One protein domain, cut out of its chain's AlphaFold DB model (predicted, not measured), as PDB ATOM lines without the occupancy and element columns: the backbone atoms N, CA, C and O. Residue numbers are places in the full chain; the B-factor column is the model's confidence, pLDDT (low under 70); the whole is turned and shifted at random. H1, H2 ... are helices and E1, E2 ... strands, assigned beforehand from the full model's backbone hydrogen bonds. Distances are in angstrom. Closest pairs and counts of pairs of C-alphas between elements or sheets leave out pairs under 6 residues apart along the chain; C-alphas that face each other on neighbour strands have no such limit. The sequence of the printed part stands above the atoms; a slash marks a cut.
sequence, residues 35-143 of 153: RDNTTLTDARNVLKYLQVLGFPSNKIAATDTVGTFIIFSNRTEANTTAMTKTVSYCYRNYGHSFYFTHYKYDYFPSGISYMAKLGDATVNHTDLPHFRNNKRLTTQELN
ATOM      1  N   ARG A  35      26.690  25.563 -29.892       77.02
ATOM      2  CA  ARG A  35      26.930  24.752 -31.087       77.02
ATOM      3  C   ARG A  35      25.646  24.049 -31.522       77.02
ATOM      4  O   ARG A  35      24.963  23.449 -30.698       77.02
ATOM      5  N   ASP A  36      25.388  24.058 -32.825       81.45
ATOM      6  CA  ASP A  36      24.325  23.287 -33.490       81.45
ATOM      7  C   ASP A  36      24.891  22.231 -34.465       81.45
ATOM      8  O   ASP A  36      24.156  21.628 -35.244       81.45
ATOM      9  N   ASN A  37      26.211  22.004 -34.416       78.51
ATOM     10  CA  ASN A  37      26.986  21.124 -35.298       78.51
ATOM     11  C   ASN A  37      26.970  21.504 -36.788       78.51
ATOM     12  O   ASN A  37      27.427  20.718 -37.619       78.51
ATOM     13  N   THR A  38      26.514  22.704 -37.148       86.45
ATOM     14  CA  THR A  38      26.609  23.205 -38.520       86.45
ATOM     15  C   THR A  38      27.940  23.913 -38.756       86.45
ATOM     16  O   THR A  38      28.498  24.571 -37.875       86.45
ATOM     17  N   THR A  39      28.450  23.824 -39.987       88.70
ATOM     18  CA  THR A  39      29.660  24.556 -40.382       88.70
ATOM     19  C   THR A  39      29.469  26.070 -40.322       88.70
ATOM     20  O   THR A  39      30.410  26.795 -40.012       88.70
ATOM     21  N   LEU A  40      28.242  26.543 -40.557       86.44
ATOM     22  CA  LEU A  40      27.870  27.952 -40.486       86.44
ATOM     23  C   LEU A  40      28.038  28.513 -39.067       86.44
ATOM     24  O   LEU A  40      28.682  29.547 -38.884       86.44
ATOM     25  N   THR A  41      27.474  27.836 -38.068       85.74
ATOM     26  CA  THR A  41      27.549  28.270 -36.668       85.74
ATOM     27  C   THR A  41      28.974  28.197 -36.141       85.74
ATOM     28  O   THR A  41      29.446  29.159 -35.536       85.74
ATOM     29  N   ASP A  42      29.703  27.120 -36.438       87.80
ATOM     30  CA  ASP A  42      31.113  27.001 -36.062       87.80
ATOM     31  C   ASP A  42      31.957  28.125 -36.714       87.80
ATOM     32  O   ASP A  42      32.772  28.765 -36.047       87.80
ATOM     33  N   ALA A  43      31.734  28.459 -37.992       89.47
ATOM     34  CA  ALA A  43      32.465  29.540 -38.662       89.47
ATOM     35  C   ALA A  43      32.133  30.919 -38.076       89.47
ATOM     36  O   ALA A  43      33.033  31.725 -37.824       89.47
ATOM     37  N   ARG A  44      30.851  31.184 -37.786       87.08
ATOM     38  CA  ARG A  44      30.417  32.399 -37.074       87.08
ATOM     39  C   ARG A  44      31.067  32.492 -35.695       87.08
ATOM     40  O   ARG A  44      31.501  33.572 -35.306       87.08
ATOM     41  N   ASN A  45      31.192  31.377 -34.985       87.85
ATOM     42  CA  ASN A  45      31.848  31.319 -33.684       87.85
ATOM     43  C   ASN A  45      33.346  31.620 -33.768       87.85
ATOM     44  O   ASN A  45      33.853  32.399 -32.961       87.85
ATOM     45  N   VAL A  46      34.039  31.076 -34.771       89.01
ATOM     46  CA  VAL A  46      35.442  31.417 -35.045       89.01
ATOM     47  C   VAL A  46      35.589  32.912 -35.334       89.01
ATOM     48  O   VAL A  46      36.445  33.562 -34.736       89.01
ATOM     49  N   LEU A  47      34.735  33.481 -36.189       89.32
ATOM     50  CA  LEU A  47      34.748  34.910 -36.526       89.32
ATOM     51  C   LEU A  47      34.475  35.800 -35.307       89.32
ATOM     52  O   LEU A  47      35.240  36.721 -35.030       89.32
ATOM     53  N   LYS A  48      33.440  35.496 -34.519       87.17
ATOM     54  CA  LYS A  48      33.156  36.222 -33.272       87.17
ATOM     55  C   LYS A  48      34.343  36.181 -32.317       87.17
ATOM     56  O   LYS A  48      34.735  37.209 -31.772       87.17
ATOM     57  N   TYR A  49      34.966  35.017 -32.159       87.02
ATOM     58  CA  TYR A  49      36.108  34.896 -31.267       87.02
ATOM     59  C   TYR A  49      37.335  35.668 -31.777       87.02
ATOM     60  O   TYR A  49      38.014  36.318 -30.989       87.02
ATOM     61  N   LEU A  50      37.579  35.701 -33.090       88.58
ATOM     62  CA  LEU A  50      38.610  36.564 -33.678       88.58
ATOM     63  C   LEU A  50      38.363  38.047 -33.383       88.58
ATOM     64  O   LEU A  50      39.305  38.762 -33.039       88.58
ATOM     65  N   GLN A  51      37.113  38.501 -33.484       87.00
ATOM     66  CA  GLN A  51      36.736  39.876 -33.151       87.00
ATOM     67  C   GLN A  51      37.013  40.189 -31.674       87.00
ATOM     68  O   GLN A  51      37.593  41.230 -31.373       87.00
ATOM     69  N   VAL A  52      36.675  39.272 -30.760       85.35
ATOM     70  CA  VAL A  52      36.985  39.402 -29.323       85.35
ATOM     71  C   VAL A  52      38.495  39.469 -29.074       85.35
ATOM     72  O   VAL A  52      38.942  40.224 -28.214       85.35
ATOM     73  N   LEU A  53      39.297  38.740 -29.856       85.30
ATOM     74  CA  LEU A  53      40.763  38.792 -29.796       85.30
ATOM     75  C   LEU A  53      41.373  40.017 -30.507       85.30
ATOM     76  O   LEU A  53      42.595  40.104 -30.633       85.30
ATOM     77  N   GLY A  54      40.551  40.963 -30.965       85.32
ATOM     78  CA  GLY A  54      41.002  42.236 -31.525       85.32
ATOM     79  C   GLY A  54      41.386  42.187 -33.002       85.32
ATOM     80  O   GLY A  54      42.076  43.088 -33.482       85.32
ATOM     81  N   PHE A  55      40.959  41.163 -33.752       86.02
ATOM     82  CA  PHE A  55      41.109  41.196 -35.207       86.02
ATOM     83  C   PHE A  55      40.260  42.337 -35.783       86.02
ATOM     84  O   PHE A  55      39.118  42.528 -35.358       86.02
ATOM     85  N   PRO A  56      40.788  43.106 -36.751       86.44
ATOM     86  CA  PRO A  56      40.087  44.283 -37.227       86.44
ATOM     87  C   PRO A  56      38.858  43.888 -38.049       86.44
ATOM     88  O   PRO A  56      38.880  42.922 -38.813       86.44
ATOM     89  N   SER A  57      37.784  44.671 -37.934       86.86
ATOM     90  CA  SER A  57      36.495  44.394 -38.585       86.86
ATOM     91  C   SER A  57      36.576  44.285 -40.109       86.86
ATOM     92  O   SER A  57      35.686  43.707 -40.719       86.86
ATOM     93  N   ASN A  58      37.624  44.824 -40.737       86.98
ATOM     94  CA  ASN A  58      37.855  44.742 -42.179       86.98
ATOM     95  C   ASN A  58      38.554  43.447 -42.629       86.98
ATOM     96  O   ASN A  58      38.799  43.295 -43.827       86.98
ATOM     97  N   LYS A  59      38.876  42.526 -41.710       87.77
ATOM     98  CA  LYS A  59      39.435  41.218 -42.055       87.77
ATOM     99  C   LYS A  59      38.511  40.451 -42.970       87.77
ATOM    100  O   LYS A  59      37.314  40.407 -42.734       87.77
ATOM    101  N   ILE A  60      39.076  39.836 -43.996       88.49
ATOM    102  CA  ILE A  60      38.290  39.154 -45.014       88.49
ATOM    103  C   ILE A  60      38.147  37.682 -44.632       88.49
ATOM    104  O   ILE A  60      39.138  36.988 -44.406       88.49
ATOM    105  N   ALA A  61      36.903  37.222 -44.594       90.21
ATOM    106  CA  ALA A  61      36.549  35.819 -44.677       90.21
ATOM    107  C   ALA A  61      36.274  35.462 -46.142       90.21
ATOM    108  O   ALA A  61      35.637  36.223 -46.882       90.21
ATOM    109  N   ALA A  62      36.768  34.308 -46.561       89.72
ATOM    110  CA  ALA A  62      36.683  33.842 -47.930       89.72
ATOM    111  C   ALA A  62      36.518  32.318 -47.984       89.72
ATOM    112  O   ALA A  62      36.678  31.632 -46.974       89.72
ATOM    113  N   THR A  63      36.201  31.802 -49.169       90.41
ATOM    114  CA  THR A  63      36.116  30.364 -49.437       90.41
ATOM    115  C   THR A  63      36.777  30.019 -50.754       90.41
ATOM    116  O   THR A  63      36.750  30.823 -51.680       90.41
ATOM    117  N   ASP A  64      37.360  28.834 -50.861       87.08
ATOM    118  CA  ASP A  64      37.795  28.289 -52.148       87.08
ATOM    119  C   ASP A  64      36.658  27.517 -52.846       87.08
ATOM    120  O   ASP A  64      35.524  27.443 -52.357       87.08
ATOM    121  N   THR A  65      36.971  26.938 -54.005       83.44
ATOM    122  CA  THR A  65      36.047  26.140 -54.827       83.44
ATOM    123  C   THR A  65      35.582  24.842 -54.169       83.44
ATOM    124  O   THR A  65      34.573  24.282 -54.596       83.44
ATOM    125  N   VAL A  66      36.287  24.354 -53.145       83.45
ATOM    126  CA  VAL A  66      35.945  23.118 -52.428       83.45
ATOM    127  C   VAL A  66      35.228  23.383 -51.102       83.45
ATOM    128  O   VAL A  66      34.835  22.430 -50.431       83.45
ATOM    129  N   GLY A  67      34.986  24.651 -50.753       86.39
ATOM    130  CA  GLY A  67      34.200  25.052 -49.586       86.39
ATOM    131  C   GLY A  67      35.011  25.179 -48.296       86.39
ATOM    132  O   GLY A  67      34.460  24.974 -47.212       86.39
ATOM    133  N   THR A  68      36.307  25.464 -48.392       87.79
ATOM    134  CA  THR A  68      37.193  25.697 -47.242       87.79
ATOM    135  C   THR A  68      36.960  27.073 -46.659       87.79
ATOM    136  O   THR A  68      36.943  28.053 -47.391       87.79
ATOM    137  N   PHE A  69      36.863  27.187 -45.341       89.17
ATOM    138  CA  PHE A  69      36.832  28.486 -44.689       89.17
ATOM    139  C   PHE A  69      38.231  29.103 -44.624       89.17
ATOM    140  O   PHE A  69      39.172  28.505 -44.097       89.17
ATOM    141  N   ILE A  70      38.364  30.328 -45.124       88.78
ATOM    142  CA  ILE A  70      39.643  31.023 -45.227       88.78
ATOM    143  C   ILE A  70      39.568  32.349 -44.484       88.78
ATOM    144  O   ILE A  70      38.745  33.205 -44.808       88.78
ATOM    145  N   ILE A  71      40.477  32.557 -43.531       89.51
ATOM    146  CA  ILE A  71      40.764  33.904 -43.025       89.51
ATOM    147  C   ILE A  71      41.905  34.472 -43.854       89.51
ATOM    148  O   ILE A  71      43.027  33.959 -43.842       89.51
ATOM    149  N   PHE A  72      41.592  35.523 -44.598       85.61
ATOM    150  CA  PHE A  72      42.500  36.138 -45.545       85.61
ATOM    151  C   PHE A  72      43.256  37.295 -44.891       85.61
ATOM    152  O   PHE A  72      42.667  38.190 -44.275       85.61
ATOM    153  N   SER A  73      44.572  37.284 -45.073       82.34
ATOM    154  CA  SER A  73      45.468  38.367 -44.698       82.34
ATOM    155  C   SER A  73      46.181  38.909 -45.934       82.34
ATOM    156  O   SER A  73      46.682  38.152 -46.764       82.34
ATOM    157  N   ASN A  74      46.237  40.229 -46.079       77.84
ATOM    158  CA  ASN A  74      46.923  40.854 -47.211       77.84
ATOM    159  C   ASN A  74      48.404  41.125 -46.877       77.84
ATOM    160  O   ASN A  74      48.826  41.061 -45.720       77.84
ATOM    161  N   ARG A  75      49.215  41.468 -47.884       75.46
ATOM    162  CA  ARG A  75      50.661  41.720 -47.699       75.46
ATOM    163  C   ARG A  75      51.035  42.852 -46.742       75.46
ATOM    164  O   ARG A  75      52.159  42.857 -46.253       75.46
ATOM    165  N   THR A  76      50.142  43.811 -46.498       79.52
ATOM    166  CA  THR A  76      50.432  44.964 -45.625       79.52
ATOM    167  C   THR A  76      50.345  44.610 -44.144       79.52
ATOM    168  O   THR A  76      50.806  45.369 -43.295       79.52
ATOM    169  N   GLU A  77      49.787  43.446 -43.817       77.57
ATOM    170  CA  GLU A  77      49.584  43.036 -42.438       77.57
ATOM    171  C   GLU A  77      50.862  42.434 -41.857       77.57
ATOM    172  O   GLU A  77      51.372  41.391 -42.285       77.57
ATOM    173  N   ALA A  78      51.399  43.134 -40.860       71.02
ATOM    174  CA  ALA A  78      52.555  42.695 -40.102       71.02
ATOM    175  C   ALA A  78      52.189  41.540 -39.149       71.02
ATOM    176  O   ALA A  78      51.048  41.388 -38.721       71.02
ATOM    177  N   ASN A  79      53.190  40.734 -38.784       77.09
ATOM    178  CA  ASN A  79      53.074  39.646 -37.803       77.09
ATOM    179  C   ASN A  79      52.072  38.523 -38.160       77.09
ATOM    180  O   ASN A  79      51.360  37.985 -37.310       77.09
ATOM    181  N   THR A  80      52.061  38.092 -39.422       73.83
ATOM    182  CA  THR A  80      51.180  37.006 -39.887       73.83
ATOM    183  C   THR A  80      51.393  35.673 -39.169       73.83
ATOM    184  O   THR A  80      50.472  34.862 -39.108       73.83
ATOM    185  N   THR A  81      52.569  35.440 -38.583       78.35
ATOM    186  CA  THR A  81      52.841  34.248 -37.767       78.35
ATOM    187  C   THR A  81      52.005  34.231 -36.488       78.35
ATOM    188  O   THR A  81      51.390  33.209 -36.186       78.35
ATOM    189  N   ALA A  82      51.933  35.346 -35.748       78.21
ATOM    190  CA  ALA A  82      51.063  35.430 -34.576       78.21
ATOM    191  C   ALA A  82      49.591  35.312 -34.978       78.21
ATOM    192  O   ALA A  82      48.854  34.557 -34.353       78.21
ATOM    193  N   MET A  83      49.188  35.965 -36.075       79.09
ATOM    194  CA  MET A  83      47.816  35.862 -36.579       79.09
ATOM    195  C   MET A  83      47.446  34.420 -36.917       79.09
ATOM    196  O   MET A  83      46.403  33.951 -36.484       79.09
ATOM    197  N   THR A  84      48.325  33.690 -37.610       82.83
ATOM    198  CA  THR A  84      48.108  32.273 -37.935       82.83
ATOM    199  C   THR A  84      47.871  31.459 -36.665       82.83
ATOM    200  O   THR A  84      46.887  30.732 -36.587       82.83
ATOM    201  N   LYS A  85      48.714  31.634 -35.636       82.95
ATOM    202  CA  LYS A  85      48.543  30.950 -34.344       82.95
ATOM    203  C   LYS A  85      47.210  31.295 -33.687       82.95
ATOM    204  O   LYS A  85      46.522  30.390 -33.222       82.95
ATOM    205  N   THR A  86      46.838  32.573 -33.669       84.41
ATOM    206  CA  THR A  86      45.578  33.015 -33.073       84.41
ATOM    207  C   THR A  86      44.380  32.443 -33.817       84.41
ATOM    208  O   THR A  86      43.499  31.873 -33.184       84.41
ATOM    209  N   VAL A  87      44.363  32.497 -35.151       85.55
ATOM    210  CA  VAL A  87      43.242  31.943 -35.919       85.55
ATOM    211  C   VAL A  87      43.166  30.423 -35.772       85.55
ATOM    212  O   VAL A  87      42.078  29.892 -35.567       85.55
ATOM    213  N   SER A  88      44.299  29.711 -35.779       83.82
ATOM    214  CA  SER A  88      44.322  28.274 -35.479       83.82
ATOM    215  C   SER A  88      43.782  27.966 -34.083       83.82
ATOM    216  O   SER A  88      43.068  26.983 -33.909       83.82
ATOM    217  N   TYR A  89      44.089  28.801 -33.090       84.39
ATOM    218  CA  TYR A  89      43.533  28.663 -31.748       84.39
ATOM    219  C   TYR A  89      42.014  28.887 -31.741       84.39
ATOM    220  O   TYR A  89      41.291  28.065 -31.184       84.39
ATOM    221  N   CYS A  90      41.503  29.923 -32.414       85.28
ATOM    222  CA  CYS A  90      40.060  30.142 -32.557       85.28
ATOM    223  C   CYS A  90      39.370  28.943 -33.215       85.28
ATOM    224  O   CYS A  90      38.378  28.434 -32.695       85.28
ATOM    225  N   TYR A  91      39.931  28.459 -34.323       86.38
ATOM    226  CA  TYR A  91      39.428  27.300 -35.045       86.38
ATOM    227  C   TYR A  91      39.397  26.037 -34.174       86.38
ATOM    228  O   TYR A  91      38.377  25.369 -34.111       86.38
ATOM    229  N   ARG A  92      40.459  25.728 -33.424       84.85
ATOM    230  CA  ARG A  92      40.475  24.541 -32.547       84.85
ATOM    231  C   ARG A  92      39.409  24.574 -31.453       84.85
ATOM    232  O   ARG A  92      38.952  23.525 -31.021       84.85
ATOM    233  N   ASN A  93      39.033  25.762 -30.985       83.86
ATOM    234  CA  ASN A  93      38.031  25.897 -29.930       83.86
ATOM    235  C   ASN A  93      36.598  25.925 -30.482       83.86
ATOM    236  O   ASN A  93      35.685  25.428 -29.823       83.86
ATOM    237  N   TYR A  94      36.397  26.456 -31.692       86.24
ATOM    238  CA  TYR A  94      35.061  26.795 -32.196       86.24
ATOM    239  C   TYR A  94      34.732  26.288 -33.608       86.24
ATOM    240  O   TYR A  94      33.576  26.345 -34.003       86.24
ATOM    241  N   GLY A  95      35.716  25.801 -34.363       82.12
ATOM    242  CA  GLY A  95      35.648  25.500 -35.797       82.12
ATOM    243  C   GLY A  95      35.608  24.012 -36.156       82.12
ATOM    244  O   GLY A  95      36.073  23.623 -37.216       82.12
ATOM    245  N   HIS A  96      35.099  23.152 -35.281       78.79
ATOM    246  CA  HIS A  96      35.254  21.691 -35.377       78.79
ATOM    247  C   HIS A  96      34.691  21.063 -36.658       78.79
ATOM    248  O   HIS A  96      35.198  20.038 -37.118       78.79
ATOM    249  N   SER A  97      33.626  21.640 -37.214       81.04
ATOM    250  CA  SER A  97      32.873  21.003 -38.292       81.04
ATOM    251  C   SER A  97      33.394  21.274 -39.704       81.04
ATOM    252  O   SER A  97      32.849  20.671 -40.620       81.04
ATOM    253  N   PHE A  98      34.395  22.129 -39.945       81.17
ATOM    254  CA  PHE A  98      34.764  22.542 -41.315       81.17
ATOM    255  C   PHE A  98      36.269  22.611 -41.584       81.17
ATOM    256  O   PHE A  98      37.055  22.685 -40.660       81.17
ATOM    257  N   TYR A  99      36.684  22.625 -42.853       78.94
ATOM    258  CA  TYR A  99      38.095  22.820 -43.222       78.94
ATOM    259  C   TYR A  99      38.521  24.282 -43.137       78.94
ATOM    260  O   TYR A  99      37.840  25.152 -43.674       78.94
ATOM    261  N   PHE A 100      39.676  24.548 -42.525       81.76
ATOM    262  CA  PHE A 100      40.173  25.899 -42.289       81.76
ATOM    263  C   PHE A 100      41.581  26.126 -42.844       81.76
ATOM    264  O   PHE A 100      42.467  25.279 -42.714       81.76
ATOM    265  N   THR A 101      41.824  27.320 -43.386       79.79
ATOM    266  CA  THR A 101      43.187  27.812 -43.597       79.79
ATOM    267  C   THR A 101      43.311  29.317 -43.357       79.79
ATOM    268  O   THR A 101      42.369  30.094 -43.527       79.79
ATOM    269  N   HIS A 102      44.500  29.741 -42.939       78.70
ATOM    270  CA  HIS A 102      44.875  31.147 -42.892       78.70
ATOM    271  C   HIS A 102      45.767  31.442 -44.092       78.70
ATOM    272  O   HIS A 102      46.824  30.831 -44.250       78.70
ATOM    273  N   TYR A 103      45.352  32.387 -44.927       75.79
ATOM    274  CA  TYR A 103      45.966  32.598 -46.229       75.79
ATOM    275  C   TYR A 103      46.526  34.014 -46.355       75.79
ATOM    276  O   TYR A 103      45.792  34.984 -46.168       75.79
ATOM    277  N   LYS A 104      47.825  34.139 -46.664       75.19
ATOM    278  CA  LYS A 104      48.531  35.426 -46.796       75.19
ATOM    279  C   LYS A 104      49.070  35.629 -48.205       75.19
ATOM    280  O   LYS A 104      50.011  34.928 -48.564       75.19
ATOM    281  N   TYR A 105      48.553  36.601 -48.958       70.09
ATOM    282  CA  TYR A 105      49.013  36.870 -50.330       70.09
ATOM    283  C   TYR A 105      49.181  38.363 -50.644       70.09
ATOM    284  O   TYR A 105      48.635  39.234 -49.961       70.09
ATOM    285  N   ASP A 106      49.945  38.649 -51.704       70.05
ATOM    286  CA  ASP A 106      50.154  40.003 -52.235       70.05
ATOM    287  C   ASP A 106      48.895  40.603 -52.858       70.05
ATOM    288  O   ASP A 106      48.644  41.804 -52.730       70.05
ATOM    289  N   TYR A 107      48.095  39.749 -53.487       74.20
ATOM    290  CA  TYR A 107      46.829  40.059 -54.136       74.20
ATOM    291  C   TYR A 107      45.805  38.971 -53.804       74.20
ATOM    292  O   TYR A 107      46.163  37.861 -53.406       74.20
ATOM    293  N   PHE A 108      44.520  39.289 -53.950       75.15
ATOM    294  CA  PHE A 108      43.467  38.289 -53.794       75.15
ATOM    295  C   PHE A 108      43.619  37.253 -54.920       75.15
ATOM    296  O   PHE A 108      43.586  37.640 -56.091       75.15
ATOM    297  N   PRO A 109      43.885  35.974 -54.611       75.14
ATOM    298  CA  PRO A 109      44.210  34.993 -55.636       75.14
ATOM    299  C   PRO A 109      42.966  34.616 -56.443       75.14
ATOM    300  O   PRO A 109      41.837  34.662 -55.951       75.14
ATOM    301  N   SER A 110      43.186  34.160 -57.673       80.52
ATOM    302  CA  SER A 110      42.169  33.408 -58.408       80.52
ATOM    303  C   SER A 110      41.825  32.119 -57.659       80.52
ATOM    304  O   SER A 110      42.725  31.484 -57.115       80.52
ATOM    305  N   GLY A 111      40.553  31.715 -57.665       80.76
ATOM    306  CA  GLY A 111      40.092  30.465 -57.040       80.76
ATOM    307  C   GLY A 111      39.623  30.607 -55.591       80.76
ATOM    308  O   GLY A 111      38.885  29.747 -55.112       80.76
ATOM    309  N   ILE A 112      39.949  31.720 -54.930       84.78
ATOM    310  CA  ILE A 112      39.295  32.136 -53.688       84.78
ATOM    311  C   ILE A 112      38.164  33.105 -54.037       84.78
ATOM    312  O   ILE A 112      38.322  33.995 -54.868       84.78
ATOM    313  N   SER A 113      37.024  32.940 -53.380       88.15
ATOM    314  CA  SER A 113      35.866  33.823 -53.442       88.15
ATOM    315  C   SER A 113      35.749  34.613 -52.146       88.15
ATOM    316  O   SER A 113      35.734  34.043 -51.053       88.15
ATOM    317  N   TYR A 114      35.653  35.938 -52.263       87.41
ATOM    318  CA  TYR A 114      35.310  36.804 -51.136       87.41
ATOM    319  C   TYR A 114      33.921  36.439 -50.604       87.41
ATOM    320  O   TYR A 114      33.000  36.229 -51.392       87.41
ATOM    321  N   MET A 115      33.764  36.409 -49.281       89.11
ATOM    322  CA  MET A 115      32.459  36.200 -48.655       89.11
ATOM    323  C   MET A 115      31.995  37.436 -47.897       89.11
ATOM    324  O   MET A 115      30.963  38.016 -48.216       89.11
ATOM    325  N   ALA A 116      32.755  37.834 -46.878       89.03
ATOM    326  CA  ALA A 116      32.376  38.918 -45.988       89.03
ATOM    327  C   ALA A 116      33.600  39.497 -45.282       89.03
ATOM    328  O   ALA A 116      34.632  38.836 -45.133       89.03
ATOM    329  N   LYS A 117      33.462  40.723 -44.781       89.38
ATOM    330  CA  LYS A 117      34.364  41.238 -43.756       89.38
ATOM    331  C   LYS A 117      33.949  40.698 -42.390       89.38
ATOM    332  O   LYS A 117      32.776  40.418 -42.156       89.38
ATOM    333  N   LEU A 118      34.906  40.603 -41.475       88.07
ATOM    334  CA  LEU A 118      34.724  40.114 -40.113       88.07
ATOM    335  C   LEU A 118      33.582  40.844 -39.406       88.07
ATOM    336  O   LEU A 118      32.695  40.194 -38.869       88.07
ATOM    337  N   GLY A 119      33.572  42.178 -39.463       84.41
ATOM    338  CA  GLY A 119      32.528  42.988 -38.838       84.41
ATOM    339  C   GLY A 119      31.146  42.766 -39.450       84.41
ATOM    340  O   GLY A 119      30.165  42.714 -38.719       84.41
ATOM    341  N   ASP A 120      31.062  42.572 -40.768       83.68
ATOM    342  CA  ASP A 120      29.783  42.310 -41.440       83.68
ATOM    343  C   ASP A 120      29.238  40.929 -41.048       83.68
ATOM    344  O   ASP A 120      28.068  40.782 -40.695       83.68
ATOM    345  N   ALA A 121      30.113  39.922 -41.013       81.69
ATOM    346  CA  ALA A 121      29.746  38.562 -40.646       81.69
ATOM    347  C   ALA A 121      29.299  38.426 -39.180       81.69
ATOM    348  O   ALA A 121      28.465  37.571 -38.875       81.69
ATOM    349  N   THR A 122      29.842  39.241 -38.268       78.24
ATOM    350  CA  THR A 122      29.513  39.162 -36.838       78.24
ATOM    351  C   THR A 122      28.385  40.097 -36.412       78.24
ATOM    352  O   THR A 122      27.582  39.689 -35.574       78.24
ATOM    353  N   VAL A 123      28.294  41.308 -36.976       74.18
ATOM    354  CA  VAL A 123      27.305  42.331 -36.583       74.18
ATOM    355  C   VAL A 123      26.047  42.270 -37.442       74.18
ATOM    356  O   VAL A 123      24.942  42.308 -36.913       74.18
ATOM    357  N   ASN A 124      26.199  42.149 -38.763       66.71
ATOM    358  CA  ASN A 124      25.065  42.175 -39.694       66.71
ATOM    359  C   ASN A 124      24.496  40.781 -39.971       66.71
ATOM    360  O   ASN A 124      23.581  40.644 -40.780       66.71
ATOM    361  N   HIS A 125      25.056  39.749 -39.332       67.84
ATOM    362  CA  HIS A 125      24.698  38.352 -39.556       67.84
ATOM    363  C   HIS A 125      24.682  37.968 -41.038       67.84
ATOM    364  O   HIS A 125      23.868  37.133 -41.430       67.84
ATOM    365  N   THR A 126      25.581  38.552 -41.848       71.23
ATOM    366  CA  THR A 126      25.678  38.246 -43.279       71.23
ATOM    367  C   THR A 126      25.635  36.736 -43.488       71.23
ATOM    368  O   THR A 126      26.291  35.977 -42.761       71.23
ATOM    369  N   ASP A 127      24.830  36.302 -44.455       74.88
ATOM    370  CA  ASP A 127      24.715  34.891 -44.784       74.88
ATOM    371  C   ASP A 127      26.056  34.405 -45.329       74.88
ATOM    372  O   ASP A 127      26.473  34.731 -46.440       74.88
ATOM    373  N   LEU A 128      26.766  33.652 -44.491       83.30
ATOM    374  CA  LEU A 128      27.929  32.902 -44.926       83.30
ATOM    375  C   LEU A 128      27.412  31.632 -45.617       83.30
ATOM    376  O   LEU A 128      26.448  31.031 -45.134       83.30
ATOM    377  N   PRO A 129      28.034  31.191 -46.720       81.14
ATOM    378  CA  PRO A 129      27.738  29.895 -47.303       81.14
ATOM    379  C   PRO A 129      27.962  28.765 -46.296       81.14
ATOM    380  O   PRO A 129      28.717  28.884 -45.327       81.14
ATOM    381  N   HIS A 130      27.346  27.622 -46.578       81.43
ATOM    382  CA  HIS A 130      27.732  26.384 -45.924       81.43
ATOM    383  C   HIS A 130      29.140  25.991 -46.360       81.43
ATOM    384  O   HIS A 130      29.426  25.878 -47.551       81.43
ATOM    385  N   PHE A 131      30.003  25.742 -45.381       87.29
ATOM    386  CA  PHE A 131      31.338  25.217 -45.633       87.29
ATOM    387  C   PHE A 131      31.312  23.706 -45.716       87.29
ATOM    388  O   PHE A 131      30.425  23.033 -45.173       87.29
ATOM    389  N   ARG A 132      32.349  23.182 -46.353       82.90
ATOM    390  CA  ARG A 132      32.619  21.761 -46.418       82.90
ATOM    391  C   ARG A 132      32.831  21.202 -45.018       82.90
ATOM    392  O   ARG A 132      33.614  21.740 -44.238       82.90
ATOM    393  N   ASN A 133      32.180  20.077 -44.738       82.32
ATOM    394  CA  ASN A 133      32.385  19.362 -43.487       82.32
ATOM    395  C   ASN A 133      33.825  18.840 -43.372       82.32
ATOM    396  O   ASN A 133      34.375  18.353 -44.361       82.32
ATOM    397  N   ASN A 134      34.391  18.869 -42.165       75.76
ATOM    398  CA  ASN A 134      35.702  18.311 -41.831       75.76
ATOM    399  C   ASN A 134      35.667  16.766 -41.880       75.76
ATOM    400  O   ASN A 134      35.606  16.075 -40.864       75.76
ATOM    401  N   LYS A 135      35.597  16.220 -43.097       78.26
ATOM    402  CA  LYS A 135      35.613  14.792 -43.428       78.26
ATOM    403  C   LYS A 135      36.728  14.538 -44.423       78.26
ATOM    404  O   LYS A 135      36.802  15.264 -45.414       78.26
ATOM    405  N   ARG A 136      37.479  13.452 -44.199       72.07
ATOM    406  CA  ARG A 136      38.622  13.020 -45.017       72.07
ATOM    407  C   ARG A 136      38.429  13.332 -46.501       72.07
ATOM    408  O   ARG A 136      37.457  12.889 -47.115       72.07
ATOM    409  N   LEU A 137      39.388  14.066 -47.052       70.98
ATOM    410  CA  LEU A 137      39.401  14.469 -48.449       70.98
ATOM    411  C   LEU A 137      39.716  13.284 -49.363       70.98
ATOM    412  O   LEU A 137      40.529  12.413 -49.039       70.98
ATOM    413  N   THR A 138      39.086  13.268 -50.532       75.65
ATOM    414  CA  THR A 138      39.487  12.409 -51.648       75.65
ATOM    415  C   THR A 138      40.745  12.967 -52.318       75.65
ATOM    416  O   THR A 138      41.050  14.157 -52.224       75.65
ATOM    417  N   THR A 139      41.469  12.124 -53.059       76.33
ATOM    418  CA  THR A 139      42.646  12.551 -53.834       76.33
ATOM    419  C   THR A 139      42.309  13.654 -54.838       76.33
ATOM    420  O   THR A 139      43.083  14.589 -55.010       76.33
ATOM    421  N   GLN A 140      41.143  13.575 -55.487       76.41
ATOM    422  CA  GLN A 140      40.696  14.603 -56.426       76.41
ATOM    423  C   GLN A 140      40.505  15.952 -55.730       76.41
ATOM    424  O   GLN A 140      40.887  16.982 -56.276       76.41
ATOM    425  N   GLU A 141      39.944  15.944 -54.523       72.72
ATOM    426  CA  GLU A 141      39.723  17.165 -53.753       72.72
ATOM    427  C   GLU A 141      41.046  17.752 -53.288       72.72
ATOM    428  O   GLU A 141      41.266  18.928 -53.538       72.72
ATOM    429  N   LEU A 142      41.957  16.936 -52.743       72.57
ATOM    430  CA  LEU A 142      43.327  17.348 -52.403       72.57
ATOM    431  C   LEU A 142      44.043  18.028 -53.578       72.57
ATOM    432  O   LEU A 142      44.731  19.021 -53.375       72.57
ATOM    433  N   ASN A 143      43.839  17.539 -54.803       73.54
ATOM    434  CA  ASN A 143      44.405  18.146 -56.009       73.54
ATOM    435  C   ASN A 143      43.683  19.433 -56.445       73.54
ATOM    436  O   ASN A 143      44.267  20.254 -57.147       73.54
TER     437      ASN A 143
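AT A GLANCE: This is residues 35 to 143 of the 153 residues of the protein "Uncharacterized protein YEL028W" of Saccharomyces cerevisiae (strain ATCC 204508 / S288c) (UniProt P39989). A strongly twisted sheet of four strands has two long helices, H1 and H2, packed over one face, while the short helix H3 follows directly on the edge strand E4 and packs on H1. Past H3 a long link leads to the small helix H4, which lies away from this body and is apart from the other named elements. The printed part has 109 residues, with four named helices and four named strands in the order H1 E1 E2 H2 E3 E4 H3 H4; the sheet runs E3 E2 E1 E4 and is mixed. The class is mixed, helices and strands, in two layers, with H1, H2 and H3 on one face of the sheet. The whole is compact, with a radius of gyration of the C-alphas of 13.1 A and spans of 35 by 32 by 24 A.

IN THESE COORDINATES: In the sheet, E3 is residues 100 to 105, 16.2 A; E2 is residues 69 to 74, 16.2 A; E1 is residues 60 to 64, 13.0 A; E4 is residues 112 to 117, 14.3 A. H2, residues 80 to 94, is 20.6 A long, and H1, residues 39 to 52, is 19.9 A long, beginning at C-alpha 39 (29.660, 24.556, -40.382). H3, residues 118 to 123, is 8.5 A long. H4, residues 139 to 143, is 6.3 A long and ends at C-alpha 143 (44.405, 18.146, -56.009).

HOW THE PARTS SIT: E3 and E2 are parallel at 21 degrees, with N 73 and O 103 2.8 A apart, within hydrogen-bond range. E2, H2 and E3 form a strand-helix-strand unit, two parallel neighbour strands with a helix between, and its crossover is right-handed. E1 and E2 are an antiparallel hairpin, with N 70 and O 62 at 2.8 A. E1 and E4 are antiparallel at 152 degrees, with N 113 and O 63 at 2.7 A. H2 is on the sheet at a height of 8.7 A, over E3 and only just not over E2, on which 2 of its C-alphas fall; it runs along the strands, at 13 degrees to E3 on the local plane. The closest C-alphas of H2 and E3, those of Thr 84 and His 102, are 6.0 A apart. H1 is on the same face at a height of 9.6 A. H1 and H2 touch, the C-alphas of Val 46 and Cys 90 being closest at 5.4 A, and run opposite ways at a steep tilt of 51 degrees. H3 touches H1, about perpendicular at 81 degrees, closest at the C-alphas of Lys 48 and Thr 122, 5.9 A. In H1, H2, H3 and H4 every O i to N i+4 pair is within hydrogen-bond range.

THE WHOLE: The C-alphas farthest apart, those of Val 123 and Thr 139, are 37.7 A apart. The printed part has no cut. The link from H3 to H4, residues 124 to 138, is long. The mean pLDDT of the printed part is 82.0, and residues 124 to 125 are under 70.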